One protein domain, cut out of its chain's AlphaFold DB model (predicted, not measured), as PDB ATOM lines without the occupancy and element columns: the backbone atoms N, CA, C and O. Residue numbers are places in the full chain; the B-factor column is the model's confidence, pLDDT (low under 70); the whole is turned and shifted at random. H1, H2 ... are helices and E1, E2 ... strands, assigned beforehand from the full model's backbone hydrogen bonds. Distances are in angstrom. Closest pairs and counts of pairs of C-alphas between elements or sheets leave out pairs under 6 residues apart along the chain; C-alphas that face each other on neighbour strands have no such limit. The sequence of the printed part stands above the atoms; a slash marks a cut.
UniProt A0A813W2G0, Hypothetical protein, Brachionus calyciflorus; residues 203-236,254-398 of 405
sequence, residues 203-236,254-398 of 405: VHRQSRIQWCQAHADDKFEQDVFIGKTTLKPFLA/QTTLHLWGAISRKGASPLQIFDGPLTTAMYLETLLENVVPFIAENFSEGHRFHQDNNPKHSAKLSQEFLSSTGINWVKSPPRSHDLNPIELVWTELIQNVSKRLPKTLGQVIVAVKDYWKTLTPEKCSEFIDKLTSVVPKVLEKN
ATOM      1  N   VAL A 203     -58.083  -3.264 -13.194       94.75
ATOM      2  CA  VAL A 203     -59.134  -3.869 -14.033       94.75
ATOM      3  C   VAL A 203     -60.149  -2.820 -14.511       94.75
ATOM      4  O   VAL A 203     -60.403  -2.724 -15.707       94.75
ATOM      5  N   HIS A 204     -60.693  -1.984 -13.613       94.44
ATOM      6  CA  HIS A 204     -61.619  -0.911 -14.010       94.44
ATOM      7  C   HIS A 204     -60.961   0.084 -14.982       94.44
ATOM      8  O   HIS A 204     -61.593   0.502 -15.951       94.44
ATOM      9  N   ARG A 205     -59.694   0.454 -14.742       95.94
ATOM     10  CA  ARG A 205     -58.937   1.362 -15.620       95.94
ATOM     11  C   ARG A 205     -58.686   0.727 -16.990       95.94
ATOM     12  O   ARG A 205     -58.907   1.392 -17.996       95.94
ATOM     13  N   GLN A 206     -58.330  -0.557 -17.044       96.94
ATOM     14  CA  GLN A 206     -58.108  -1.278 -18.298       96.94
ATOM     15  C   GLN A 206     -59.392  -1.412 -19.129       96.94
ATOM     16  O   GLN A 206     -59.363  -1.117 -20.321       96.94
ATOM     17  N   SER A 207     -60.531  -1.760 -18.516       95.25
ATOM     18  CA  SER A 207     -61.821  -1.802 -19.228       95.25
ATOM     19  C   SER A 207     -62.237  -0.426 -19.762       95.25
ATOM     20  O   SER A 207     -62.799  -0.336 -20.852       95.25
ATOM     21  N   ARG A 208     -61.937   0.655 -19.027       96.00
ATOM     22  CA  ARG A 208     -62.166   2.037 -19.486       96.00
ATOM     23  C   ARG A 208     -61.268   2.405 -20.666       96.00
ATOM     24  O   ARG A 208     -61.771   2.962 -21.633       96.00
ATOM     25  N   ILE A 209     -59.981   2.046 -20.625       96.88
ATOM     26  CA  ILE A 209     -59.051   2.232 -21.754       96.88
ATOM     27  C   ILE A 209     -59.560   1.482 -22.991       96.88
ATOM     28  O   ILE A 209     -59.701   2.097 -24.040       96.88
ATOM     29  N   GLN A 210     -59.903   0.197 -22.861       96.50
ATOM     30  CA  GLN A 210     -60.394  -0.630 -23.973       96.50
ATOM     31  C   GLN A 210     -61.672  -0.062 -24.602       96.50
ATOM     32  O   GLN A 210     -61.762   0.042 -25.823       96.50
ATOM     33  N   TRP A 211     -62.642   0.359 -23.784       95.19
ATOM     34  CA  TRP A 211     -63.869   0.975 -24.293       95.19
ATOM     35  C   TRP A 211     -63.584   2.316 -24.982       95.19
ATOM     36  O   TRP A 211     -64.079   2.547 -26.081       95.19
ATOM     37  N   CYS A 212     -62.742   3.176 -24.398       95.94
ATOM     38  CA  CYS A 212     -62.359   4.450 -25.013       95.94
ATOM     39  C   CYS A 212     -61.516   4.281 -26.291       95.94
ATOM     40  O   CYS A 212     -61.612   5.119 -27.177       95.94
ATOM     41  N   GLN A 213     -60.730   3.209 -26.420       96.00
ATOM     42  CA  GLN A 213     -60.031   2.863 -27.665       96.00
ATOM     43  C   GLN A 213     -61.015   2.424 -28.757       96.00
ATOM     44  O   GLN A 213     -60.885   2.854 -29.897       96.00
ATOM     45  N   ALA A 214     -62.022   1.615 -28.408       94.31
ATOM     46  CA  ALA A 214     -63.041   1.149 -29.351       94.31
ATOM     47  C   ALA A 214     -63.994   2.258 -29.844       94.31
ATOM     48  O   ALA A 214     -64.598   2.099 -30.899       94.31
ATOM     49  N   HIS A 215     -64.114   3.367 -29.105       93.44
ATOM     50  CA  HIS A 215     -64.983   4.503 -29.438       93.44
ATOM     51  C   HIS A 215     -64.198   5.820 -29.623       93.44
ATOM     52  O   HIS A 215     -64.744   6.897 -29.395       93.44
ATOM     53  N   ALA A 216     -62.910   5.749 -29.987       92.38
ATOM     54  CA  ALA A 216     -62.019   6.916 -30.058       92.38
ATOM     55  C   ALA A 216     -62.500   7.992 -31.052       92.38
ATOM     56  O   ALA A 216     -62.503   9.176 -30.719       92.38
ATOM     57  N   ASP A 217     -62.952   7.554 -32.229       91.88
ATOM     58  CA  ASP A 217     -63.465   8.394 -33.320       91.88
ATOM     59  C   ASP A 217     -65.002   8.313 -33.457       91.88
ATOM     60  O   ASP A 217     -65.576   8.737 -34.464       91.88
ATOM     61  N   ASP A 218     -65.688   7.730 -32.466       94.12
ATOM     62  CA  ASP A 218     -67.130   7.493 -32.535       94.12
ATOM     63  C   ASP A 218     -67.930   8.779 -32.280       94.12
ATOM     64  O   ASP A 218     -67.654   9.557 -31.364       94.12
ATOM     65  N   LYS A 219     -68.961   8.990 -33.100       93.38
ATOM     66  CA  LYS A 219     -69.897  10.115 -32.978       93.38
ATOM     67  C   LYS A 219     -71.116   9.783 -32.127       93.38
ATOM     68  O   LYS A 219     -71.826  10.705 -31.731       93.38
ATOM     69  N   PHE A 220     -71.349   8.506 -31.828       95.12
ATOM     70  CA  PHE A 220     -72.489   8.008 -31.061       95.12
ATOM     71  C   PHE A 220     -73.858   8.349 -31.699       95.12
ATOM     72  O   PHE A 220     -74.797   8.766 -31.022       95.12
ATOM     73  N   GLU A 221     -73.957   8.231 -33.031       94.94
ATOM     74  CA  GLU A 221     -75.165   8.562 -33.818       94.94
ATOM     75  C   GLU A 221     -76.344   7.610 -33.570       94.94
ATOM     76  O   GLU A 221     -77.499   8.040 -33.579       94.94
ATOM     77  N   GLN A 222     -76.048   6.327 -33.339       95.94
ATOM     78  CA  GLN A 222     -77.041   5.259 -33.179       95.94
ATOM     79  C   GLN A 222     -77.219   4.856 -31.702       95.94
ATOM     80  O   GLN A 222     -77.664   3.751 -31.396       95.94
ATOM     81  N   ASP A 223     -76.813   5.717 -30.764       96.69
ATOM     82  CA  ASP A 223     -76.590   5.338 -29.368       96.69
ATOM     83  C   ASP A 223     -77.670   5.875 -28.432       96.69
ATOM     84  O   ASP A 223     -77.959   7.072 -28.389       96.69
ATOM     85  N   VAL A 224     -78.228   4.966 -27.634       97.50
ATOM     86  CA  VAL A 224     -79.259   5.235 -26.632       97.50
ATOM     87  C   VAL A 224     -78.637   5.068 -25.250       97.50
ATOM     88  O   VAL A 224     -78.368   3.954 -24.799       97.50
ATOM     89  N   PHE A 225     -78.388   6.190 -24.579       96.44
ATOM     90  CA  PHE A 225     -77.775   6.254 -23.254       96.44
ATOM     91  C   PHE A 225     -78.842   6.341 -22.168       96.44
ATOM     92  O   PHE A 225     -79.607   7.305 -22.121       96.44
ATOM     93  N   ILE A 226     -78.872   5.353 -21.276       94.75
ATOM     94  CA  ILE A 226     -79.861   5.227 -20.200       94.75
ATOM     95  C   ILE A 226     -79.245   5.598 -18.854       94.75
ATOM     96  O   ILE A 226     -78.063   5.350 -18.595       94.75
ATOM     97  N   GLY A 227     -80.056   6.159 -17.958       92.69
ATOM     98  CA  GLY A 227     -79.655   6.372 -16.573       92.69
ATOM     99  C   GLY A 227     -80.821   6.418 -15.594       92.69
ATOM    100  O   GLY A 227     -81.956   6.733 -15.949       92.69
ATOM    101  N   LYS A 228     -80.500   6.166 -14.322       92.56
ATOM    102  CA  LYS A 228     -81.350   6.494 -13.175       92.56
ATOM    103  C   LYS A 228     -80.671   7.578 -12.347       92.56
ATOM    104  O   LYS A 228     -79.514   7.419 -11.972       92.56
ATOM    105  N   THR A 229     -81.414   8.611 -11.958       93.12
ATOM    106  CA  THR A 229     -80.979   9.550 -10.915       93.12
ATOM    107  C   THR A 229     -81.961   9.607  -9.745       93.12
ATOM    108  O   THR A 229     -83.000   8.941  -9.720       93.12
ATOM    109  N   THR A 230     -81.581  10.347  -8.706       91.94
ATOM    110  CA  THR A 230     -82.319  10.458  -7.445       91.94
ATOM    111  C   THR A 230     -82.359  11.915  -7.001       91.94
ATOM    112  O   THR A 230     -81.345  12.483  -6.594       91.94
ATOM    113  N   LEU A 231     -83.543  12.519  -7.072       89.19
ATOM    114  CA  LEU A 231     -83.786  13.924  -6.774       89.19
ATOM    115  C   LEU A 231     -84.398  14.043  -5.370       89.19
ATOM    116  O   LEU A 231     -85.469  13.508  -5.091       89.19
ATOM    117  N   LYS A 232     -83.703  14.756  -4.475       85.75
ATOM    118  CA  LYS A 232     -84.133  15.011  -3.088       85.75
ATOM    119  C   LYS A 232     -84.488  16.495  -2.924       85.75
ATOM    120  O   LYS A 232     -83.620  17.276  -2.530       85.75
ATOM    121  N   PRO A 233     -85.719  16.915  -3.273       72.50
ATOM    122  CA  PRO A 233     -86.037  18.323  -3.528       72.50
ATOM    123  C   PRO A 233     -85.948  19.209  -2.281       72.50
ATOM    124  O   PRO A 233     -85.588  20.377  -2.385       72.50
ATOM    125  N   PHE A 234     -86.221  18.652  -1.099       73.31
ATOM    126  CA  PHE A 234     -86.326  19.408   0.156       73.31
ATOM    127  C   PHE A 234     -85.110  19.232   1.081       73.31
ATOM    128  O   PHE A 234     -85.144  19.635   2.241       73.31
ATOM    129  N   LEU A 235     -84.009  18.654   0.579       61.41
ATOM    130  CA  LEU A 235     -82.800  18.384   1.373       61.41
ATOM    131  C   LEU A 235     -81.906  19.623   1.601       61.41
ATOM    132  O   LEU A 235     -80.867  19.532   2.256       61.41
ATOM    133  N   ALA A 236     -82.275  20.776   1.040       57.91
ATOM    134  CA  ALA A 236     -81.542  22.024   1.210       57.91
ATOM    135  C   ALA A 236     -81.719  22.573   2.636       57.91
ATOM    136  O   ALA A 236     -82.822  22.916   3.053       57.91
ATOM    137  N   GLN A 254     -88.791  13.446   4.073       62.03
ATOM    138  CA  GLN A 254     -87.636  12.978   3.284       62.03
ATOM    139  C   GLN A 254     -87.917  12.566   1.824       62.03
ATOM    140  O   GLN A 254     -87.167  11.732   1.310       62.03
ATOM    141  N   THR A 255     -88.984  13.055   1.174       72.50
ATOM    142  CA  THR A 255     -89.455  12.531  -0.123       72.50
ATOM    143  C   THR A 255     -88.323  12.493  -1.145       72.50
ATOM    144  O   THR A 255     -87.611  13.481  -1.346       72.50
ATOM    145  N   THR A 256     -88.135  11.334  -1.769       84.25
ATOM    146  CA  THR A 256     -87.011  11.053  -2.659       84.25
ATOM    147  C   THR A 256     -87.571  10.574  -3.990       84.25
ATOM    148  O   THR A 256     -88.019   9.442  -4.101       84.25
ATOM    149  N   LEU A 257     -87.544  11.435  -5.008       90.25
ATOM    150  CA  LEU A 257     -87.995  11.051  -6.343       90.25
ATOM    151  C   LEU A 257     -86.884  10.317  -7.084       90.25
ATOM    152  O   LEU A 257     -85.734  10.768  -7.132       90.25
ATOM    153  N   HIS A 258     -87.252   9.224  -7.729       93.00
ATOM    154  CA  HIS A 258     -86.416   8.532  -8.686       93.00
ATOM    155  C   HIS A 258     -86.850   8.884 -10.103       93.00
ATOM    156  O   HIS A 258     -88.033   8.853 -10.434       93.00
ATOM    157  N   LEU A 259     -85.865   9.251 -10.920       95.38
ATOM    158  CA  LEU A 259     -86.044   9.610 -12.323       95.38
ATOM    159  C   LEU A 259     -85.287   8.584 -13.162       95.38
ATOM    160  O   LEU A 259     -84.136   8.275 -12.840       95.38
ATOM    161  N   TRP A 260     -85.915   8.071 -14.213       95.31
ATOM    162  CA  TRP A 260     -85.309   7.125 -15.148       95.31
ATOM    163  C   TRP A 260     -85.717   7.499 -16.571       95.31
ATOM    164  O   TRP A 260     -86.887   7.786 -16.823       95.31
ATOM    165  N   GLY A 261     -84.761   7.503 -17.494       95.81
ATOM    166  CA  GLY A 261     -85.001   7.807 -18.904       95.81
ATOM    167  C   GLY A 261     -83.762   7.555 -19.757       95.81
ATOM    168  O   GLY A 261     -82.697   7.205 -19.233       95.81
ATOM    169  N   ALA A 262     -83.908   7.764 -21.062       97.19
ATOM    170  CA  ALA A 262     -82.849   7.636 -22.050       97.19
ATOM    171  C   ALA A 262     -82.690   8.907 -22.898       97.19
ATOM    172  O   ALA A 262     -83.646   9.664 -23.090       97.19
ATOM    173  N   ILE A 263     -81.487   9.112 -23.437       97.94
ATOM    174  CA  ILE A 263     -81.183  10.125 -24.457       97.94
ATOM    175  C   ILE A 263     -80.406   9.515 -25.624       97.94
ATOM    176  O   ILE A 263     -79.682   8.535 -25.459       97.94
ATOM    177  N   SER A 264     -80.511  10.137 -26.790       97.94
ATOM    178  CA  SER A 264     -79.736   9.837 -27.995       97.94
ATOM    179  C   SER A 264     -79.599  11.098 -28.854       97.94
ATOM    180  O   SER A 264     -80.235  12.114 -28.560       97.94
ATOM    181  N   ARG A 265     -78.867  11.050 -29.974       97.38
ATOM    182  CA  ARG A 265     -78.884  12.161 -30.948       97.38
ATOM    183  C   ARG A 265     -80.246  12.386 -31.620       97.38
ATOM    184  O   ARG A 265     -80.437  13.425 -32.237       97.38
ATOM    185  N   LYS A 266     -81.202  11.462 -31.468       97.56
ATOM    186  CA  LYS A 266     -82.590  11.592 -31.949       97.56
ATOM    187  C   LYS A 266     -83.523  12.264 -30.923       97.56
ATOM    188  O   LYS A 266     -84.685  12.499 -31.221       97.56
ATOM    189  N   GLY A 267     -83.025  12.601 -29.728       97.62
ATOM    190  CA  GLY A 267     -83.799  13.208 -28.638       97.62
ATOM    191  C   GLY A 267     -83.834  12.338 -27.378       97.62
ATOM    192  O   GLY A 267     -82.999  11.447 -27.198       97.62
ATOM    193  N   ALA A 268     -84.799  12.604 -26.497       98.19
ATOM    194  CA  ALA A 268     -85.009  11.860 -25.257       98.19
ATOM    195  C   ALA A 268     -86.239  10.941 -25.324       98.19
ATOM    196  O   ALA A 268     -87.261  11.305 -25.905       98.19
ATOM    197  N   SER A 269     -86.168   9.785 -24.656       97.56
ATOM    198  CA  SER A 269     -87.336   8.925 -24.422       97.56
ATOM    199  C   SER A 269     -88.368   9.632 -23.528       97.56
ATOM    200  O   SER A 269     -88.040  10.627 -22.874       97.56
ATOM    201  N   PRO A 270     -89.589   9.099 -23.362       97.31
ATOM    202  CA  PRO A 270     -90.411   9.413 -22.197       97.31
ATOM    203  C   PRO A 270     -89.631   9.233 -20.876       97.31
ATOM    204  O   PRO A 270     -88.737   8.387 -20.774       97.31
ATOM    205  N   LEU A 271     -89.950  10.060 -19.873       96.75
ATOM    206  CA  LEU A 271     -89.311  10.051 -18.551       96.75
ATOM    207  C   LEU A 271     -90.217   9.382 -17.518       96.75
ATOM    208  O   LEU A 271     -91.271   9.932 -17.179       96.75
ATOM    209  N   GLN A 272     -89.740   8.286 -16.933       95.19
ATOM    210  CA  GLN A 272     -90.415   7.629 -15.823       95.19
ATOM    211  C   GLN A 272     -90.037   8.294 -14.490       95.19
ATOM    212  O   GLN A 272     -88.866   8.584 -14.216       95.19
ATOM    213  N   ILE A 273     -91.045   8.553 -13.653       94.50
ATOM    214  CA  ILE A 273     -90.902   9.186 -12.332       94.50
ATOM    215  C   ILE A 273     -91.614   8.316 -11.301       94.50
ATOM    216  O   ILE A 273     -92.822   8.120 -11.398       94.50
ATOM    217  N   PHE A 274     -90.881   7.846 -10.295       91.38
ATOM    218  CA  PHE A 274     -91.404   6.955  -9.257       91.38
ATOM    219  C   PHE A 274     -90.811   7.266  -7.876       91.38
ATOM    220  O   PHE A 274     -89.788   7.946  -7.756       91.38
ATOM    221  N   ASP A 275     -91.463   6.761  -6.832       87.12
ATOM    222  CA  ASP A 275     -90.918   6.678  -5.471       87.12
ATOM    223  C   ASP A 275     -90.469   5.225  -5.205       87.12
ATOM    224  O   ASP A 275     -90.888   4.297  -5.901       87.12
ATOM    225  N   GLY A 276     -89.601   5.014  -4.219       85.12
ATOM    226  CA  GLY A 276     -89.160   3.680  -3.806       85.12
ATOM    227  C   GLY A 276     -88.102   2.988  -4.696       85.12
ATOM    228  O   GLY A 276     -87.570   3.543  -5.668       85.12
ATOM    229  N   PRO A 277     -87.704   1.757  -4.328       84.56
ATOM    230  CA  PRO A 277     -86.617   1.039  -4.984       84.56
ATOM    231  C   PRO A 277     -86.993   0.612  -6.409       84.56
ATOM    232  O   PRO A 277     -88.070   0.085  -6.649       84.56
ATOM    233  N   LEU A 278     -86.052   0.742  -7.354       86.19
ATOM    234  CA  LEU A 278     -86.225   0.159  -8.691       86.19
ATOM    235  C   LEU A 278     -86.115  -1.368  -8.577       86.19
ATOM    236  O   LEU A 278     -85.022  -1.888  -8.314       86.19
ATOM    237  N   THR A 279     -87.229  -2.080  -8.729       88.50
ATOM    238  CA  THR A 279     -87.259  -3.549  -8.818       88.50
ATOM    239  C   THR A 279     -86.859  -4.007 -10.225       88.50
ATOM    240  O   THR A 279     -86.778  -3.197 -11.148       88.50
ATOM    241  N   THR A 280     -86.586  -5.303 -10.408       88.12
ATOM    242  CA  THR A 280     -86.318  -5.849 -11.751       88.12
ATOM    243  C   THR A 280     -87.564  -5.766 -12.636       88.12
ATOM    244  O   THR A 280     -87.442  -5.380 -13.789       88.12
ATOM    245  N   ALA A 281     -88.758  -6.032 -12.091       89.56
ATOM    246  CA  ALA A 281     -90.020  -5.903 -12.824       89.56
ATOM    247  C   ALA A 281     -90.232  -4.469 -13.342       89.56
ATOM    248  O   ALA A 281     -90.328  -4.274 -14.548       89.56
ATOM    249  N   MET A 282     -90.156  -3.466 -12.455       90.00
ATOM    250  CA  MET A 282     -90.285  -2.047 -12.825       90.00
ATOM    251  C   MET A 282     -89.246  -1.608 -13.865       90.00
ATOM    252  O   MET A 282     -89.526  -0.748 -14.691       90.00
ATOM    253  N   TYR A 283     -88.030  -2.161 -13.833       91.19
ATOM    254  CA  TYR A 283     -86.988  -1.857 -14.820       91.19
ATOM    255  C   TYR A 283     -87.350  -2.362 -16.226       91.19
ATOM    256  O   TYR A 283     -87.169  -1.627 -17.196       91.19
ATOM    257  N   LEU A 284     -87.895  -3.576 -16.337       93.19
ATOM    258  CA  LEU A 284     -88.283  -4.176 -17.619       93.19
ATOM    259  C   LEU A 284     -89.585  -3.574 -18.160       93.19
ATOM    260  O   LEU A 284     -89.664  -3.267 -19.343       93.19
ATOM    261  N   GLU A 285     -90.551  -3.310 -17.282       93.12
ATOM    262  CA  GLU A 285     -91.754  -2.513 -17.555       93.12
ATOM    263  C   GLU A 285     -91.377  -1.122 -18.093       93.12
ATOM    264  O   GLU A 285     -91.787  -0.743 -19.188       93.12
ATOM    265  N   THR A 286     -90.474  -0.408 -17.406       92.69
ATOM    266  CA  THR A 286     -90.008   0.912 -17.861       92.69
ATOM    267  C   THR A 286     -89.308   0.836 -19.227       92.69
ATOM    268  O   THR A 286     -89.513   1.726 -20.055       92.69
ATOM    269  N   LEU A 287     -88.522  -0.213 -19.506       94.50
ATOM    270  CA  LEU A 287     -87.936  -0.437 -20.835       94.50
ATOM    271  C   LEU A 287     -89.006  -0.689 -21.906       94.50
ATOM    272  O   LEU A 287     -88.945  -0.070 -22.970       94.50
ATOM    273  N   LEU A 288     -89.969  -1.568 -21.622       95.81
ATOM    274  CA  LEU A 288     -91.031  -1.975 -22.544       95.81
ATOM    275  C   LEU A 288     -91.951  -0.807 -22.918       95.81
ATOM    276  O   LEU A 288     -92.274  -0.638 -24.088       95.81
ATOM    277  N   GLU A 289     -92.336   0.015 -21.942       95.00
ATOM    278  CA  GLU A 289     -93.219   1.166 -22.150       95.00
ATOM    279  C   GLU A 289     -92.511   2.366 -22.799       95.00
ATOM    280  O   GLU A 289     -93.104   3.065 -23.618       95.00
ATOM    281  N   ASN A 290     -91.260   2.652 -22.410       94.25
ATOM    282  CA  ASN A 290     -90.636   3.954 -22.686       94.25
ATOM    283  C   ASN A 290     -89.470   3.883 -23.683       94.25
ATOM    284  O   ASN A 290     -89.152   4.896 -24.303       94.25
ATOM    285  N   VAL A 291     -88.802   2.734 -23.837       95.38
ATOM    286  CA  VAL A 291     -87.562   2.638 -24.634       95.38
ATOM    287  C   VAL A 291     -87.682   1.714 -25.833       95.38
ATOM    288  O   VAL A 291     -87.189   2.086 -26.892       95.38
ATOM    289  N   VAL A 292     -88.363   0.571 -25.727       96.12
ATOM    290  CA  VAL A 292     -88.643  -0.276 -26.901       96.12
ATOM    291  C   VAL A 292     -89.384   0.520 -27.998       96.12
ATOM    292  O   VAL A 292     -88.922   0.480 -29.140       96.12
ATOM    293  N   PRO A 293     -90.421   1.339 -27.698       96.69
ATOM    294  CA  PRO A 293     -91.084   2.158 -28.714       96.69
ATOM    295  C   PRO A 293     -90.186   3.280 -29.247       96.69
ATOM    296  O   PRO A 293     -90.120   3.487 -30.453       96.69
ATOM    297  N   PHE A 294     -89.437   3.958 -28.367       96.81
ATOM    298  CA  PHE A 294     -88.494   5.015 -28.753       96.81
ATOM    299  C   PHE A 294     -87.398   4.492 -29.696       96.81
ATOM    300  O   PHE A 294     -87.055   5.157 -30.671       96.81
ATOM    301  N   ILE A 295     -86.880   3.285 -29.442       96.94
ATOM    302  CA  ILE A 295     -85.915   2.615 -30.318       96.94
ATOM    303  C   ILE A 295     -86.553   2.293 -31.675       96.94
ATOM    304  O   ILE A 295     -85.986   2.650 -32.706       96.94
ATOM    305  N   ALA A 296     -87.735   1.669 -31.679       96.06
ATOM    306  CA  ALA A 296     -88.435   1.280 -32.905       96.06
ATOM    307  C   ALA A 296     -88.820   2.480 -33.794       96.06
ATOM    308  O   ALA A 296     -88.754   2.380 -35.016       96.06
ATOM    309  N   GLU A 297     -89.180   3.617 -33.194       96.75
ATOM    310  CA  GLU A 297     -89.514   4.858 -33.903       96.75
ATOM    311  C   GLU A 297     -88.278   5.553 -34.511       96.75
ATOM    312  O   GLU A 297     -88.374   6.145 -35.584       96.75
ATOM    313  N   ASN A 298     -87.114   5.487 -33.849       96.69
ATOM    314  CA  ASN A 298     -85.973   6.365 -34.155       96.69
ATOM    315  C   ASN A 298     -84.734   5.662 -34.763       96.69
ATOM    316  O   ASN A 298     -83.819   6.357 -35.215       96.69
ATOM    317  N   PHE A 299     -84.673   4.320 -34.779       96.50
ATOM    318  CA  PHE A 299     -83.460   3.552 -35.133       96.50
ATOM    319  C   PHE A 299     -83.731   2.348 -36.057       96.50
ATOM    320  O   PHE A 299     -83.501   1.192 -35.695       96.50
ATOM    321  N   SER A 300     -84.172   2.619 -37.287       91.50
ATOM    322  CA  SER A 300     -84.391   1.603 -38.333       91.50
ATOM    323  C   SER A 300     -83.116   0.877 -38.792       91.50
ATOM    324  O   SER A 300     -83.177  -0.284 -39.184       91.50
ATOM    325  N   GLU A 301     -81.956   1.533 -38.719       88.62
ATOM    326  CA  GLU A 301     -80.640   0.980 -39.095       88.62
ATOM    327  C   GLU A 301     -79.985   0.150 -37.970       88.62
ATOM    328  O   GLU A 301     -78.842  -0.292 -38.092       88.62
ATOM    329  N   GLY A 302     -80.698  -0.057 -36.857       93.31
ATOM    330  CA  GLY A 302     -80.153  -0.610 -35.621       93.31
ATOM    331  C   GLY A 302     -79.605   0.465 -34.679       93.31
ATOM    332  O   GLY A 302     -79.517   1.647 -35.007       93.31
ATOM    333  N   HIS A 303     -79.265   0.046 -33.461       96.88
ATOM    334  CA  HIS A 303     -78.883   0.935 -32.363       96.88
ATOM    335  C   HIS A 303     -77.783   0.317 -31.486       96.88
ATOM    336  O   HIS A 303     -77.465  -0.869 -31.601       96.88
ATOM    337  N   ARG A 304     -77.235   1.112 -30.562       96.56
ATOM    338  CA  ARG A 304     -76.355   0.686 -29.463       96.56
ATOM    339  C   ARG A 304     -76.928   1.185 -28.141       96.56
ATOM    340  O   ARG A 304     -77.028   2.386 -27.906       96.56
ATOM    341  N   PHE A 305     -77.333   0.267 -27.277       95.38
ATOM    342  CA  PHE A 305     -77.980   0.581 -26.008       95.38
ATOM    343  C   PHE A 305     -76.951   0.547 -24.870       95.38
ATOM    344  O   PHE A 305     -76.298  -0.476 -24.658       95.38
ATOM    345  N   HIS A 306     -76.810   1.649 -24.129       94.06
ATOM    346  CA  HIS A 306     -75.834   1.805 -23.042       94.06
ATOM    347  C   HIS A 306     -76.531   2.017 -21.698       94.06
ATOM    348  O   HIS A 306     -77.362   2.910 -21.543       94.06
ATOM    349  N   GLN A 307     -76.135   1.233 -20.699       89.06
ATOM    350  CA  GLN A 307     -76.610   1.318 -19.314       89.06
ATOM    351  C   GLN A 307     -75.496   0.894 -18.346       89.06
ATOM    352  O   GLN A 307     -74.510   0.280 -18.759       89.06
ATOM    353  N   ASP A 308     -75.649   1.179 -17.049       83.00
ATOM    354  CA  ASP A 308     -74.685   0.708 -16.054       83.00
ATOM    355  C   ASP A 308     -74.757  -0.817 -15.856       83.00
ATOM    356  O   ASP A 308     -75.805  -1.451 -16.005       83.00
ATOM    357  N   ASN A 309     -73.624  -1.415 -15.477       81.38
ATOM    358  CA  ASN A 309     -73.508  -2.851 -15.198       81.38
ATOM    359  C   ASN A 309     -74.091  -3.206 -13.819       81.38
ATOM    360  O   ASN A 309     -73.427  -3.816 -12.978       81.38
ATOM    361  N   ASN A 310     -75.326  -2.786 -13.562       80.06
ATOM    362  CA  ASN A 310     -76.068  -3.149 -12.369       80.06
ATOM    363  C   ASN A 310     -76.312  -4.673 -12.358       80.06
ATOM    364  O   ASN A 310     -76.696  -5.226 -13.396       80.06
ATOM    365  N   PRO A 311     -76.169  -5.375 -11.218       80.00
ATOM    366  CA  PRO A 311     -76.505  -6.797 -11.132       80.00
ATOM    367  C   PRO A 311     -77.927  -7.118 -11.617       80.00
ATOM    368  O   PRO A 311     -78.130  -8.153 -12.242       80.00
ATOM    369  N   LYS A 312     -78.891  -6.201 -11.430       80.19
ATOM    370  CA  LYS A 312     -80.270  -6.345 -11.934       80.19
ATOM    371  C   LYS A 312     -80.354  -6.374 -13.462       80.19
ATOM    372  O   LYS A 312     -81.139  -7.137 -14.013       80.19
ATOM    373  N   HIS A 313     -79.517  -5.598 -14.145       79.81
ATOM    374  CA  HIS A 313     -79.443  -5.572 -15.610       79.81
ATOM    375  C   HIS A 313     -78.744  -6.828 -16.162       79.81
ATOM    376  O   HIS A 313     -79.011  -7.261 -17.275       79.81
ATOM    377  N   SER A 314     -77.887  -7.453 -15.345       78.00
ATOM    378  CA  SER A 314     -77.207  -8.718 -15.659       78.00
ATOM    379  C   SER A 314     -77.987  -9.971 -15.230       78.00
ATOM    380  O   SER A 314     -77.520 -11.083 -15.468       78.00
ATOM    381  N   ALA A 315     -79.157  -9.831 -14.596       85.94
ATOM    382  CA  ALA A 315     -79.989 -10.968 -14.205       85.94
ATOM    383  C   ALA A 315     -80.474 -11.749 -15.439       85.94
ATOM    384  O   ALA A 315     -80.706 -11.153 -16.491       85.94
ATOM    385  N   LYS A 316     -80.657 -13.071 -15.310       89.75
ATOM    386  CA  LYS A 316     -81.058 -13.956 -16.421       89.75
ATOM    387  C   LYS A 316     -82.292 -13.418 -17.167       89.75
ATOM    388  O   LYS A 316     -82.212 -13.176 -18.364       89.75
ATOM    389  N   LEU A 317     -83.362 -13.127 -16.425       90.31
ATOM    390  CA  LEU A 317     -84.633 -12.616 -16.952       90.31
ATOM    391  C   LEU A 317     -84.459 -11.274 -17.696       90.31
ATOM    392  O   LEU A 317     -85.077 -11.058 -18.733       90.31
ATOM    393  N   SER A 318     -83.553 -10.406 -17.234       91.44
ATOM    394  CA  SER A 318     -83.212  -9.155 -17.923       91.44
ATOM    395  C   SER A 318     -82.466  -9.391 -19.240       91.44
ATOM    396  O   SER A 318     -82.726  -8.699 -20.217       91.44
ATOM    397  N   GLN A 319     -81.559 -10.371 -19.292       90.94
ATOM    398  CA  GLN A 319     -80.861 -10.739 -20.532       90.94
ATOM    399  C   GLN A 319     -81.813 -11.397 -21.545       90.94
ATOM    400  O   GLN A 319     -81.747 -11.088 -22.732       90.94
ATOM    401  N   GLU A 320     -82.725 -12.252 -21.073       94.06
ATOM    402  CA  GLU A 320     -83.776 -12.870 -21.892       94.06
ATOM    403  C   GLU A 320     -84.719 -11.809 -22.478       94.06
ATOM    404  O   GLU A 320     -84.954 -11.821 -23.684       94.06
ATOM    405  N   PHE A 321     -85.161 -10.836 -21.669       95.25
ATOM    406  CA  PHE A 321     -85.970  -9.702 -22.129       95.25
ATOM    407  C   PHE A 321     -85.254  -8.862 -23.194       95.25
ATOM    408  O   PHE A 321     -85.808  -8.654 -24.273       95.25
ATOM    409  N   LEU A 322     -84.015  -8.413 -22.926       93.69
ATOM    410  CA  LEU A 322     -83.246  -7.588 -23.872       93.69
ATOM    411  C   LEU A 322     -83.070  -8.305 -25.220       93.69
ATOM    412  O   LEU A 322     -83.187  -7.672 -26.267       93.69
ATOM    413  N   SER A 323     -82.855  -9.626 -25.189       93.31
ATOM    414  CA  SER A 323     -82.794 -10.475 -26.381       93.31
ATOM    415  C   SER A 323     -84.142 -10.543 -27.113       93.31
ATOM    416  O   SER A 323     -84.194 -10.296 -28.316       93.31
ATOM    417  N   SER A 324     -85.252 -10.801 -26.404       95.12
ATOM    418  CA  SER A 324     -86.585 -10.901 -27.025       95.12
ATOM    419  C   SER A 324     -87.098  -9.581 -27.607       95.12
ATOM    420  O   SER A 324     -87.864  -9.599 -28.563       95.12
ATOM    421  N   THR A 325     -86.666  -8.436 -27.065       93.88
ATOM    422  CA  THR A 325     -86.993  -7.101 -27.597       93.88
ATOM    423  C   THR A 325     -85.968  -6.577 -28.610       93.88
ATOM    424  O   THR A 325     -86.055  -5.419 -29.008       93.88
ATOM    425  N   GLY A 326     -84.961  -7.374 -28.991       93.06
ATOM    426  CA  GLY A 326     -83.925  -6.971 -29.952       93.06
ATOM    427  C   GLY A 326     -83.024  -5.814 -29.490       93.06
ATOM    428  O   GLY A 326     -82.458  -5.112 -30.328       93.06
ATOM    429  N   ILE A 327     -82.889  -5.582 -28.177       94.38
ATOM    430  CA  ILE A 327     -82.074  -4.485 -27.638       94.38
ATOM    431  C   ILE A 327     -80.589  -4.873 -27.655       94.38
ATOM    432  O   ILE A 327     -80.134  -5.750 -26.916       94.38
ATOM    433  N   ASN A 328     -79.807  -4.152 -28.456       94.62
ATOM    434  CA  ASN A 328     -78.367  -4.346 -28.607       94.62
ATOM    435  C   ASN A 328     -77.589  -3.702 -27.444       94.62
ATOM    436  O   ASN A 328     -77.062  -2.590 -27.566       94.62
ATOM    437  N   TRP A 329     -77.542  -4.377 -26.290       93.06
ATOM    438  CA  TRP A 329     -76.839  -3.874 -25.104       93.06
ATOM    439  C   TRP A 329     -75.311  -3.908 -25.260       93.06
ATOM    440  O   TRP A 329     -74.654  -4.938 -25.080       93.06
ATOM    441  N   VAL A 330     -74.730  -2.727 -25.482       91.44
ATOM    442  CA  VAL A 330     -73.288  -2.489 -25.409       91.44
ATOM    443  C   VAL A 330     -72.896  -2.281 -23.943       91.44
ATOM    444  O   VAL A 330     -73.314  -1.329 -23.283       91.44
ATOM    445  N   LYS A 331     -72.077  -3.191 -23.403       87.50
ATOM    446  CA  LYS A 331     -71.634  -3.137 -22.001       87.50
ATOM    447  C   LYS A 331     -70.623  -2.011 -21.780       87.50
ATOM    448  O   LYS A 331     -69.434  -2.155 -22.071       87.50
ATOM    449  N   SER A 332     -71.093  -0.901 -21.216       89.12
ATOM    450  CA  SER A 332     -70.254   0.210 -20.762       89.12
ATOM    451  C   SER A 332     -69.269  -0.252 -19.665       89.12
ATOM    452  O   SER A 332     -69.566  -1.187 -18.916       89.12
ATOM    453  N   PRO A 333     -68.084   0.366 -19.514       91.81
ATOM    454  CA  PRO A 333     -67.080  -0.094 -18.554       91.81
ATOM    455  C   PRO A 333     -67.522   0.156 -17.093       91.81
ATOM    456  O   PRO A 333     -68.051   1.230 -16.790       91.81
ATOM    457  N   PRO A 334     -67.283  -0.774 -16.142       88.75
ATOM    458  CA  PRO A 334     -67.737  -0.618 -14.758       88.75
ATOM    459  C   PRO A 334     -67.248   0.679 -14.095       88.75
ATOM    460  O   PRO A 334     -66.104   1.087 -14.285       88.75
ATOM    461  N   ARG A 335     -68.105   1.294 -13.263       87.38
ATOM    462  CA  ARG A 335     -67.834   2.561 -12.546       87.38
ATOM    463  C   ARG A 335     -67.453   3.719 -13.486       87.38
ATOM    464  O   ARG A 335     -66.469   4.405 -13.234       87.38
ATOM    465  N   SER A 336     -68.249   3.963 -14.530       89.31
ATOM    466  CA  SER A 336     -67.945   4.971 -15.564       89.31
ATOM    467  C   SER A 336     -69.088   5.946 -15.853       89.31
ATOM    468  O   SER A 336     -69.475   6.152 -16.997       89.31
ATOM    469  N   HIS A 337     -69.611   6.595 -14.813       88.31
ATOM    470  CA  HIS A 337     -70.597   7.683 -14.947       88.31
ATOM    471  C   HIS A 337     -70.073   8.867 -15.785       88.31
ATOM    472  O   HIS A 337     -70.836   9.576 -16.422       88.31
ATOM    473  N   ASP A 338     -68.754   9.072 -15.836       90.56
ATOM    474  CA  ASP A 338     -68.103  10.049 -16.717       90.56
ATOM    475  C   ASP A 338     -67.953   9.578 -18.176       90.56
ATOM    476  O   ASP A 338     -67.367  10.297 -18.976       90.56
ATOM    477  N   LEU A 339     -68.483   8.400 -18.523       92.88
ATOM    478  CA  LEU A 339     -68.650   7.910 -19.895       92.88
ATOM    479  C   LEU A 339     -70.136   7.708 -20.259       92.88
ATOM    480  O   LEU A 339     -70.442   7.048 -21.246       92.88
ATOM    481  N   ASN A 340     -71.064   8.281 -19.480       93.69
ATOM    482  CA  ASN A 340     -72.494   8.293 -19.785       93.69
ATOM    483  C   ASN A 340     -73.017   9.750 -19.829       93.69
ATOM    484  O   ASN A 340     -73.081  10.406 -18.785       93.69
ATOM    485  N   PRO A 341     -73.391  10.291 -21.006       94.75
ATOM    486  CA  PRO A 341     -73.748  11.700 -21.167       94.75
ATOM    487  C   PRO A 341     -75.048  12.086 -20.446       94.75
ATOM    488  O   PRO A 341     -75.235  13.262 -20.129       94.75
ATOM    489  N   ILE A 342     -75.919  11.132 -20.095       95.56
ATOM    490  CA  ILE A 342     -77.160  11.429 -19.359       95.56
ATOM    491  C   ILE A 342     -76.899  11.956 -17.933       95.56
ATOM    492  O   ILE A 342     -77.729  12.661 -17.365       95.56
ATOM    493  N   GLU A 343     -75.713  11.718 -17.367       94.50
ATOM    494  CA  GLU A 343     -75.311  12.274 -16.065       94.50
ATOM    495  C   GLU A 343     -75.168  13.811 -16.103       94.50
ATOM    496  O   GLU A 343     -75.368  14.492 -15.088       94.50
ATOM    497  N   LEU A 344     -74.901  14.388 -17.283       94.50
ATOM    498  CA  LEU A 344     -74.984  15.835 -17.503       94.50
ATOM    499  C   LEU A 344     -76.436  16.319 -17.534       94.50
ATOM    500  O   LEU A 344     -76.741  17.333 -16.905       94.50
ATOM    501  N   VAL A 345     -77.334  15.570 -18.186       97.00
ATOM    502  CA  VAL A 345     -78.778  15.864 -18.199       97.00
ATOM    503  C   VAL A 345     -79.328  15.872 -16.777       97.00
ATOM    504  O   VAL A 345     -79.982  16.834 -16.384       97.00
ATOM    505  N   TRP A 346     -78.996  14.872 -15.954       96.12
ATOM    506  CA  TRP A 346     -79.377  14.851 -14.536       96.12
ATOM    507  C   TRP A 346     -78.805  16.040 -13.757       96.12
ATOM    508  O   TRP A 346     -79.507  16.644 -12.943       96.12
ATOM    509  N   THR A 347     -77.553  16.413 -14.032       93.62
ATOM    510  CA  THR A 347     -76.886  17.558 -13.397       93.62
ATOM    511  C   THR A 347     -77.559  18.892 -13.741       93.62
ATOM    512  O   THR A 347     -77.733  19.734 -12.855       93.62
ATOM    513  N   GLU A 348     -77.965  19.101 -14.995       95.44
ATOM    514  CA  GLU A 348     -78.671  20.316 -15.421       95.44
ATOM    515  C   GLU A 348     -80.146  20.315 -14.982       95.44
ATOM    516  O   GLU A 348     -80.635  21.339 -14.499       95.44
ATOM    517  N   LEU A 349     -80.833  19.170 -15.048       96.88
ATOM    518  CA  LEU A 349     -82.210  18.981 -14.581       96.88
ATOM    519  C   LEU A 349     -82.344  19.353 -13.103       96.88
ATOM    520  O   LEU A 349     -83.185  20.181 -12.743       96.88
ATOM    521  N   ILE A 350     -81.473  18.807 -12.244       92.94
ATOM    522  CA  ILE A 350     -81.469  19.114 -10.806       92.94
ATOM    523  C   ILE A 350     -81.222  20.613 -10.575       92.94
ATOM    524  O   ILE A 350     -81.863  21.211  -9.704       92.94
ATOM    525  N   GLN A 351     -80.365  21.256 -11.376       91.81
ATOM    526  CA  GLN A 351     -80.165  22.708 -11.310       91.81
ATOM    527  C   GLN A 351     -81.390  23.504 -11.785       91.81
ATOM    528  O   GLN A 351     -81.716  24.511 -11.158       91.81
ATOM    529  N   ASN A 352     -82.078  23.085 -12.853       93.94
ATOM    530  CA  ASN A 352     -83.289  23.751 -13.348       93.94
ATOM    531  C   ASN A 352     -84.403  23.696 -12.298       93.94
ATOM    532  O   ASN A 352     -84.935  24.737 -11.920       93.94
ATOM    533  N   VAL A 353     -84.674  22.504 -11.755       92.12
ATOM    534  CA  VAL A 353     -85.656  22.294 -10.679       92.12
ATOM    535  C   VAL A 353     -85.295  23.129  -9.448       92.12
ATOM    536  O   VAL A 353     -86.149  23.848  -8.933       92.12
ATOM    537  N   SER A 354     -84.025  23.126  -9.022       87.12
ATOM    538  CA  SER A 354     -83.574  23.926  -7.869       87.12
ATOM    539  C   SER A 354     -83.772  25.432  -8.076       87.12
ATOM    540  O   SER A 354     -84.188  26.127  -7.151       87.12
ATOM    541  N   LYS A 355     -83.526  25.949  -9.291       88.38
ATOM    542  CA  LYS A 355     -83.717  27.372  -9.634       88.38
ATOM    543  C   LYS A 355     -85.181  27.823  -9.556       88.38
ATOM    544  O   LYS A 355     -85.414  29.012  -9.365       88.38
ATOM    545  N   ARG A 356     -86.157  26.909  -9.670       88.81
ATOM    546  CA  ARG A 356     -87.594  27.228  -9.527       88.81
ATOM    547  C   ARG A 356     -88.076  27.308  -8.071       88.81
ATOM    548  O   ARG A 356     -89.222  27.683  -7.860       88.81
ATOM    549  N   LEU A 357     -87.234  26.952  -7.092       84.56
ATOM    550  CA  LEU A 357     -87.554  26.942  -5.653       84.56
ATOM    551  C   LEU A 357     -88.918  26.282  -5.308       84.56
ATOM    552  O   LEU A 357     -89.730  26.889  -4.608       84.56
ATOM    553  N   PRO A 358     -89.210  25.058  -5.799       85.19
ATOM    554  CA  PRO A 358     -90.507  24.416  -5.594       85.19
ATOM    555  C   PRO A 358     -90.769  24.125  -4.108       85.19
ATOM    556  O   PRO A 358     -89.951  23.489  -3.441       85.19
ATOM    557  N   LYS A 359     -91.941  24.535  -3.606       80.94
ATOM    558  CA  LYS A 359     -92.415  24.214  -2.251       80.94
ATOM    559  C   LYS A 359     -93.043  22.821  -2.157       80.94
ATOM    560  O   LYS A 359     -92.928  22.179  -1.121       80.94
ATOM    561  N   THR A 360     -93.722  22.347  -3.206       84.00
ATOM    562  CA  THR A 360     -94.517  21.101  -3.156       84.00
ATOM    563  C   THR A 360     -94.011  20.032  -4.120       84.00
ATOM    564  O   THR A 360     -93.411  20.337  -5.151       84.00
ATOM    565  N   LEU A 361     -94.295  18.756  -3.829       86.44
ATOM    566  CA  LEU A 361     -93.903  17.639  -4.698       86.44
ATOM    567  C   LEU A 361     -94.502  17.761  -6.111       86.44
ATOM    568  O   LEU A 361     -93.824  17.471  -7.091       86.44
ATOM    569  N   GLY A 362     -95.732  18.274  -6.230       89.25
ATOM    570  CA  GLY A 362     -96.350  18.569  -7.527       89.25
ATOM    571  C   GLY A 362     -95.563  19.608  -8.334       89.25
ATOM    572  O   GLY A 362     -95.324  19.404  -9.521       89.25
ATOM    573  N   GLN A 363     -95.075  20.678  -7.693       90.62
ATOM    574  CA  GLN A 363     -94.211  21.671  -8.348       90.62
ATOM    575  C   GLN A 363     -92.861  21.075  -8.772       90.62
ATOM    576  O   GLN A 363     -92.355  21.426  -9.836       90.62
ATOM    577  N   VAL A 364     -92.298  20.145  -7.988       91.81
ATOM    578  CA  VAL A 364     -91.091  19.389  -8.373       91.81
ATOM    579  C   VAL A 364     -91.366  18.545  -9.620       91.81
ATOM    580  O   VAL A 364     -90.628  18.657 -10.594       91.81
ATOM    581  N   ILE A 365     -92.439  17.747  -9.632       93.75
ATOM    582  CA  ILE A 365     -92.794  16.868 -10.759       93.75
ATOM    583  C   ILE A 365     -93.067  17.679 -12.036       93.75
ATOM    584  O   ILE A 365     -92.589  17.301 -13.106       93.75
ATOM    585  N   VAL A 366     -93.766  18.815 -11.934       95.88
ATOM    586  CA  VAL A 366     -93.961  19.742 -13.064       95.88
ATOM    587  C   VAL A 366     -92.619  20.294 -13.548       95.88
ATOM    588  O   VAL A 366     -92.321  20.188 -14.733       95.88
ATOM    589  N   ALA A 367     -91.758  20.789 -12.652       95.88
ATOM    590  CA  ALA A 367     -90.446  21.323 -13.031       95.88
ATOM    591  C   ALA A 367     -89.540  20.284 -13.719       95.88
ATOM    592  O   ALA A 367     -88.832  20.623 -14.669       95.88
ATOM    593  N   VAL A 368     -89.591  19.027 -13.266       97.25
ATOM    594  CA  VAL A 368     -88.895  17.883 -13.875       97.25
ATOM    595  C   VAL A 368     -89.441  17.595 -15.279       97.25
ATOM    596  O   VAL A 368     -88.664  17.553 -16.233       97.25
ATOM    597  N   LYS A 369     -90.766  17.440 -15.430       97.69
ATOM    598  CA  LYS A 369     -91.398  17.136 -16.728       97.69
ATOM    599  C   LYS A 369     -91.244  18.280 -17.734       97.69
ATOM    600  O   LYS A 369     -91.018  18.024 -18.912       97.69
ATOM    601  N   ASP A 370     -91.312  19.530 -17.284       97.94
ATOM    602  CA  ASP A 370     -91.056  20.709 -18.117       97.94
ATOM    603  C   ASP A 370     -89.609  20.765 -18.604       97.94
ATOM    604  O   ASP A 370     -89.372  21.085 -19.764       97.94
ATOM    605  N   TYR A 371     -88.638  20.465 -17.732       98.19
ATOM    606  CA  TYR A 371     -87.237  20.403 -18.141       98.19
ATOM    607  C   TYR A 371     -87.014  19.303 -19.184       98.19
ATOM    608  O   TYR A 371     -86.349  19.546 -20.191       98.19
ATOM    609  N   TRP A 372     -87.589  18.118 -18.970       98.31
ATOM    610  CA  TRP A 372     -87.411  16.979 -19.871       98.31
ATOM    611  C   TRP A 372     -87.929  17.259 -21.288       98.31
ATOM    612  O   TRP A 372     -87.256  16.939 -22.261       98.31
ATOM    613  N   LYS A 373     -89.046  17.988 -21.420       97.56
ATOM    614  CA  LYS A 373     -89.559  18.482 -22.715       97.56
ATOM    615  C   LYS A 373     -88.603  19.426 -23.465       97.56
ATOM    616  O   LYS A 373     -88.852  19.713 -24.628       97.56
ATOM    617  N   THR A 374     -87.537  19.932 -22.832       97.81
ATOM    618  CA  THR A 374     -86.507  20.749 -23.513       97.81
ATOM    619  C   THR A 374     -85.401  19.922 -24.169       97.81
ATOM    620  O   THR A 374     -84.518  20.500 -24.798       97.81
ATOM    621  N   LEU A 375     -85.407  18.594 -24.014       98.12
ATOM    622  CA  LEU A 375     -84.386  17.689 -24.549       98.12
ATOM    623  C   LEU A 375     -84.666  17.333 -26.018       98.12
ATOM    624  O   LEU A 375     -85.002  16.201 -26.358       98.12
ATOM    625  N   THR A 376     -84.524  18.333 -26.886       97.94
ATOM    626  CA  THR A 376     -84.598  18.176 -28.345       97.94
ATOM    627  C   THR A 376     -83.401  17.365 -28.886       97.94
ATOM    628  O   THR A 376     -82.420  17.174 -28.151       97.94
ATOM    629  N   PRO A 377     -83.427  16.888 -30.147       98.25
ATOM    630  CA  PRO A 377     -82.308  16.161 -30.764       98.25
ATOM    631  C   PRO A 377     -80.978  16.930 -30.712       98.25
ATOM    632  O   PRO A 377     -79.924  16.360 -30.417       98.25
ATOM    633  N   GLU A 378     -81.031  18.250 -30.908       98.19
ATOM    634  CA  GLU A 378     -79.873  19.150 -30.867       98.19
ATOM    635  C   GLU A 378     -79.317  19.243 -29.443       98.19
ATOM    636  O   GLU A 378     -78.123  19.050 -29.222       98.19
ATOM    637  N   LYS A 379     -80.189  19.451 -28.446       97.88
ATOM    638  CA  LYS A 379     -79.759  19.540 -27.046       97.88
ATOM    639  C   LYS A 379     -79.224  18.206 -26.519       97.88
ATOM    640  O   LYS A 379     -78.280  18.192 -25.731       97.88
ATOM    641  N   CYS A 380     -79.787  17.079 -26.951       98.00
ATOM    642  CA  CYS A 380     -79.243  15.762 -26.617       98.00
ATOM    643  C   CYS A 380     -77.880  15.535 -27.285       98.00
ATOM    644  O   CYS A 380     -76.954  15.052 -26.628       98.00
ATOM    645  N   SER A 381     -77.721  15.977 -28.537       97.56
ATOM    646  CA  SER A 381     -76.429  16.001 -29.231       97.56
ATOM    647  C   SER A 381     -75.383  16.817 -28.464       97.56
ATOM    648  O   SER A 381     -74.317  16.280 -28.184       97.56
ATOM    649  N   GLU A 382     -75.704  18.017 -27.959       96.38
ATOM    650  CA  GLU A 382     -74.777  18.810 -27.126       96.38
ATOM    651  C   GLU A 382     -74.288  18.092 -25.850       96.38
ATOM    652  O   GLU A 382     -73.243  18.456 -25.295       96.38
ATOM    653  N   PHE A 383     -75.042  17.130 -25.309       95.94
ATOM    654  CA  PHE A 383     -74.590  16.302 -24.184       95.94
ATOM    655  C   PHE A 383     -73.705  15.139 -24.648       95.94
ATOM    656  O   PHE A 383     -72.737  14.803 -23.963       95.94
ATOM    657  N   ILE A 384     -73.986  14.569 -25.819       96.06
ATOM    658  CA  ILE A 384     -73.214  13.479 -26.434       96.06
ATOM    659  C   ILE A 384     -71.880  14.000 -27.010       96.06
ATOM    660  O   ILE A 384     -70.846  13.363 -26.834       96.06
ATOM    661  N   ASP A 385     -71.831  15.216 -27.553       94.56
ATOM    662  CA  ASP A 385     -70.590  15.874 -28.003       94.56
ATOM    663  C   ASP A 385     -69.614  16.170 -26.848       94.56
ATOM    664  O   ASP A 385     -68.401  16.286 -27.037       94.56
ATOM    665  N   LYS A 386     -70.104  16.221 -25.603       92.19
ATOM    666  CA  LYS A 386     -69.227  16.304 -24.425       92.19
ATOM    667  C   LYS A 386     -68.536  14.962 -24.142       92.19
ATOM    668  O   LYS A 386     -67.403  14.990 -23.654       92.19
ATOM    669  N   LEU A 387     -69.145  13.823 -24.503       90.50
ATOM    670  CA  LEU A 387     -68.556  12.479 -24.383       90.50
ATOM    671  C   LEU A 387     -67.380  12.280 -25.349       90.50
ATOM    672  O   LEU A 387     -66.327  11.811 -24.914       90.50
ATOM    673  N   THR A 388     -67.509  12.703 -26.612       87.31
ATOM    674  CA  THR A 388     -66.408  12.632 -27.599       87.31
ATOM    675  C   THR A 388     -65.192  13.431 -27.124       87.31
ATOM    676  O   THR A 388     -64.057  12.979 -27.240       87.31
ATOM    677  N   SER A 389     -65.412  14.562 -26.440       88.12
ATOM    678  CA  SER A 389     -64.337  15.341 -25.805       88.12
ATOM    679  C   SER A 389     -63.689  14.659 -24.585       88.12
ATOM    680  O   SER A 389     -62.677  15.149 -24.083       88.12
ATOM    681  N   VAL A 390     -64.291  13.602 -24.033       91.69
ATOM    682  CA  VAL A 390     -63.913  12.976 -22.751       91.69
ATOM    683  C   VAL A 390     -63.241  11.621 -22.940       91.69
ATOM    684  O   VAL A 390     -62.302  11.325 -22.203       91.69
ATOM    685  N   VAL A 391     -63.628  10.863 -23.968       93.75
ATOM    686  CA  VAL A 391     -62.935   9.648 -24.430       93.75
ATOM    687  C   VAL A 391     -61.400   9.815 -24.499       93.75
ATOM    688  O   VAL A 391     -60.709   9.082 -23.783       93.75
ATOM    689  N   PRO A 392     -60.819  10.802 -25.220       94.00
ATOM    690  CA  PRO A 392     -59.365  10.985 -25.268       94.00
ATOM    691  C   PRO A 392     -58.772  11.353 -23.898       94.00
ATOM    692  O   PRO A 392     -57.734  10.819 -23.514       94.00
ATOM    693  N   LYS A 393     -59.470  12.167 -23.096       95.19
ATOM    694  CA  LYS A 393     -59.034  12.560 -21.740       95.19
ATOM    695  C   LYS A 393     -58.968  11.373 -20.763       95.19
ATOM    696  O   LYS A 393     -58.257  11.458 -19.760       95.19
ATOM    697  N   VAL A 394     -59.714  10.287 -21.007       95.00
ATOM    698  CA  VAL A 394     -59.622   9.030 -20.235       95.00
ATOM    699  C   VAL A 394     -58.401   8.212 -20.674       95.00
ATOM    700  O   VAL A 394     -57.725   7.634 -19.818       95.00
ATOM    701  N   LEU A 395     -58.071   8.215 -21.970       95.06
ATOM    702  CA  LEU A 395     -56.865   7.574 -22.510       95.06
ATOM    703  C   LEU A 395     -55.590   8.273 -22.012       95.06
ATOM    704  O   LEU A 395     -54.741   7.617 -21.409       95.06
ATOM    705  N   GLU A 396     -55.507   9.604 -22.135       95.75
ATOM    706  CA  GLU A 396     -54.424  10.448 -21.587       95.75
ATOM    707  C   GLU A 396     -54.133  10.159 -20.106       95.75
ATOM    708  O   GLU A 396     -52.993  10.224 -19.644       95.75
ATOM    709  N   LYS A 397     -55.182   9.841 -19.338       95.38
ATOM    710  CA  LYS A 397     -55.116   9.599 -17.892       95.38
ATOM    711  C   LYS A 397     -55.072   8.117 -17.527       95.38
ATOM    712  O   LYS A 397     -55.285   7.779 -16.366       95.38
ATOM    713  N   ASN A 398     -54.756   7.231 -18.473       95.62
ATOM    714  CA  ASN A 398     -54.583   5.795 -18.231       95.62
ATOM    715  C   ASN A 398     -55.787   5.168 -17.497       95.62
ATOM    716  O   ASN A 398     -55.640   4.483 -16.476       95.62
TER     717      ASN A 398
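This is residues 203 to 236 and 254 to 398 of the 405 residues of the protein "Hypothetical protein" of Brachionus calyciflorus (UniProt A0A813W2G0). A twisted five-stranded sheet makes the middle layer, with helices H5, H6 and H7 over one face and H2 over the other, where H4 packs on H2. H1 and H8 meet each other away from the sheet. The printed part has 179 residues with eight named helices and five named strands, in the order H1 E1 E2 E3 H2 H3 E4 H4 E5 H5 H6 H7 H8, and its class is mixed, helices and strands. The mixed sheet runs E3 E2 E1 E4 E5; the whole is compact, with a radius of gyration of the C-alphas of 16.5 A and spans of 46 by 37 by 32 A.

Find C-alpha 223 at (-76.590, 5.338, -29.368); from there E1 runs 25.2 A to residue 231. E2 is residues 257 to 264, 23.2 A long; E3 is 272 to 274, E4 304 to 307 and E5 329 to 331. The longest helix, H5, runs 19.8 A from C-alpha 342 at (-77.160, 11.429, -19.359) to residue 355. Look for H6 at 361 to 372, H7 at 377 to 388, H2 at 280 to 290, H3 at 292 to 298, H4 at 316 to 324, H1 at 203 to 214 and H8 at 391 to 396.

Start at E1 and E2, antiparallel, with N 225 and O 263 2.8 A apart. E2 and E3 form a hairpin, with N 258 and O 274 at 2.8 A. E1 and E4 are parallel, with N 224 and O 304 at 2.9 A, and so are E4 and E5, with N 330 and O 305 at 2.9 A. H5 is on the sheet at a height of 9.1 A, on the opposite face from H2 at 9.6 A. H5 touches H6 at a steep tilt of 49 degrees, closest at the C-alphas of Val 353 and Ala 367, 5.4 A. H7 is on the sheet, and H3 only grazes it with residues 294 to 298. E4, H4, E5 is a strand-helix-strand unit, two parallel neighbour strands with a helix between, its crossover right-handed. H2 and H4 only just touch, with 3 pairs of C-alphas within 8 A, closest at Leu 284 and Ser 318, 7.1 A. H1 touches H8 with residues 208 to 213 alone, closest at the C-alphas of Cys 212 and Val 391, 5.3 A. Every O i to N i+4 pair is within hydrogen-bond range in each helix but H7, with 6 of 8.

The two C-alphas farthest apart, those of Gln 213 and Lys 359, stand 46.4 A from each other. Residues 237 to 253 are not printed, and C-alphas 236 and 254 are 11.1 A apart across this cut. Of the links that are printed whole, none is long. The model's pLDDT is under 70 at residues 235 to 236 and 254.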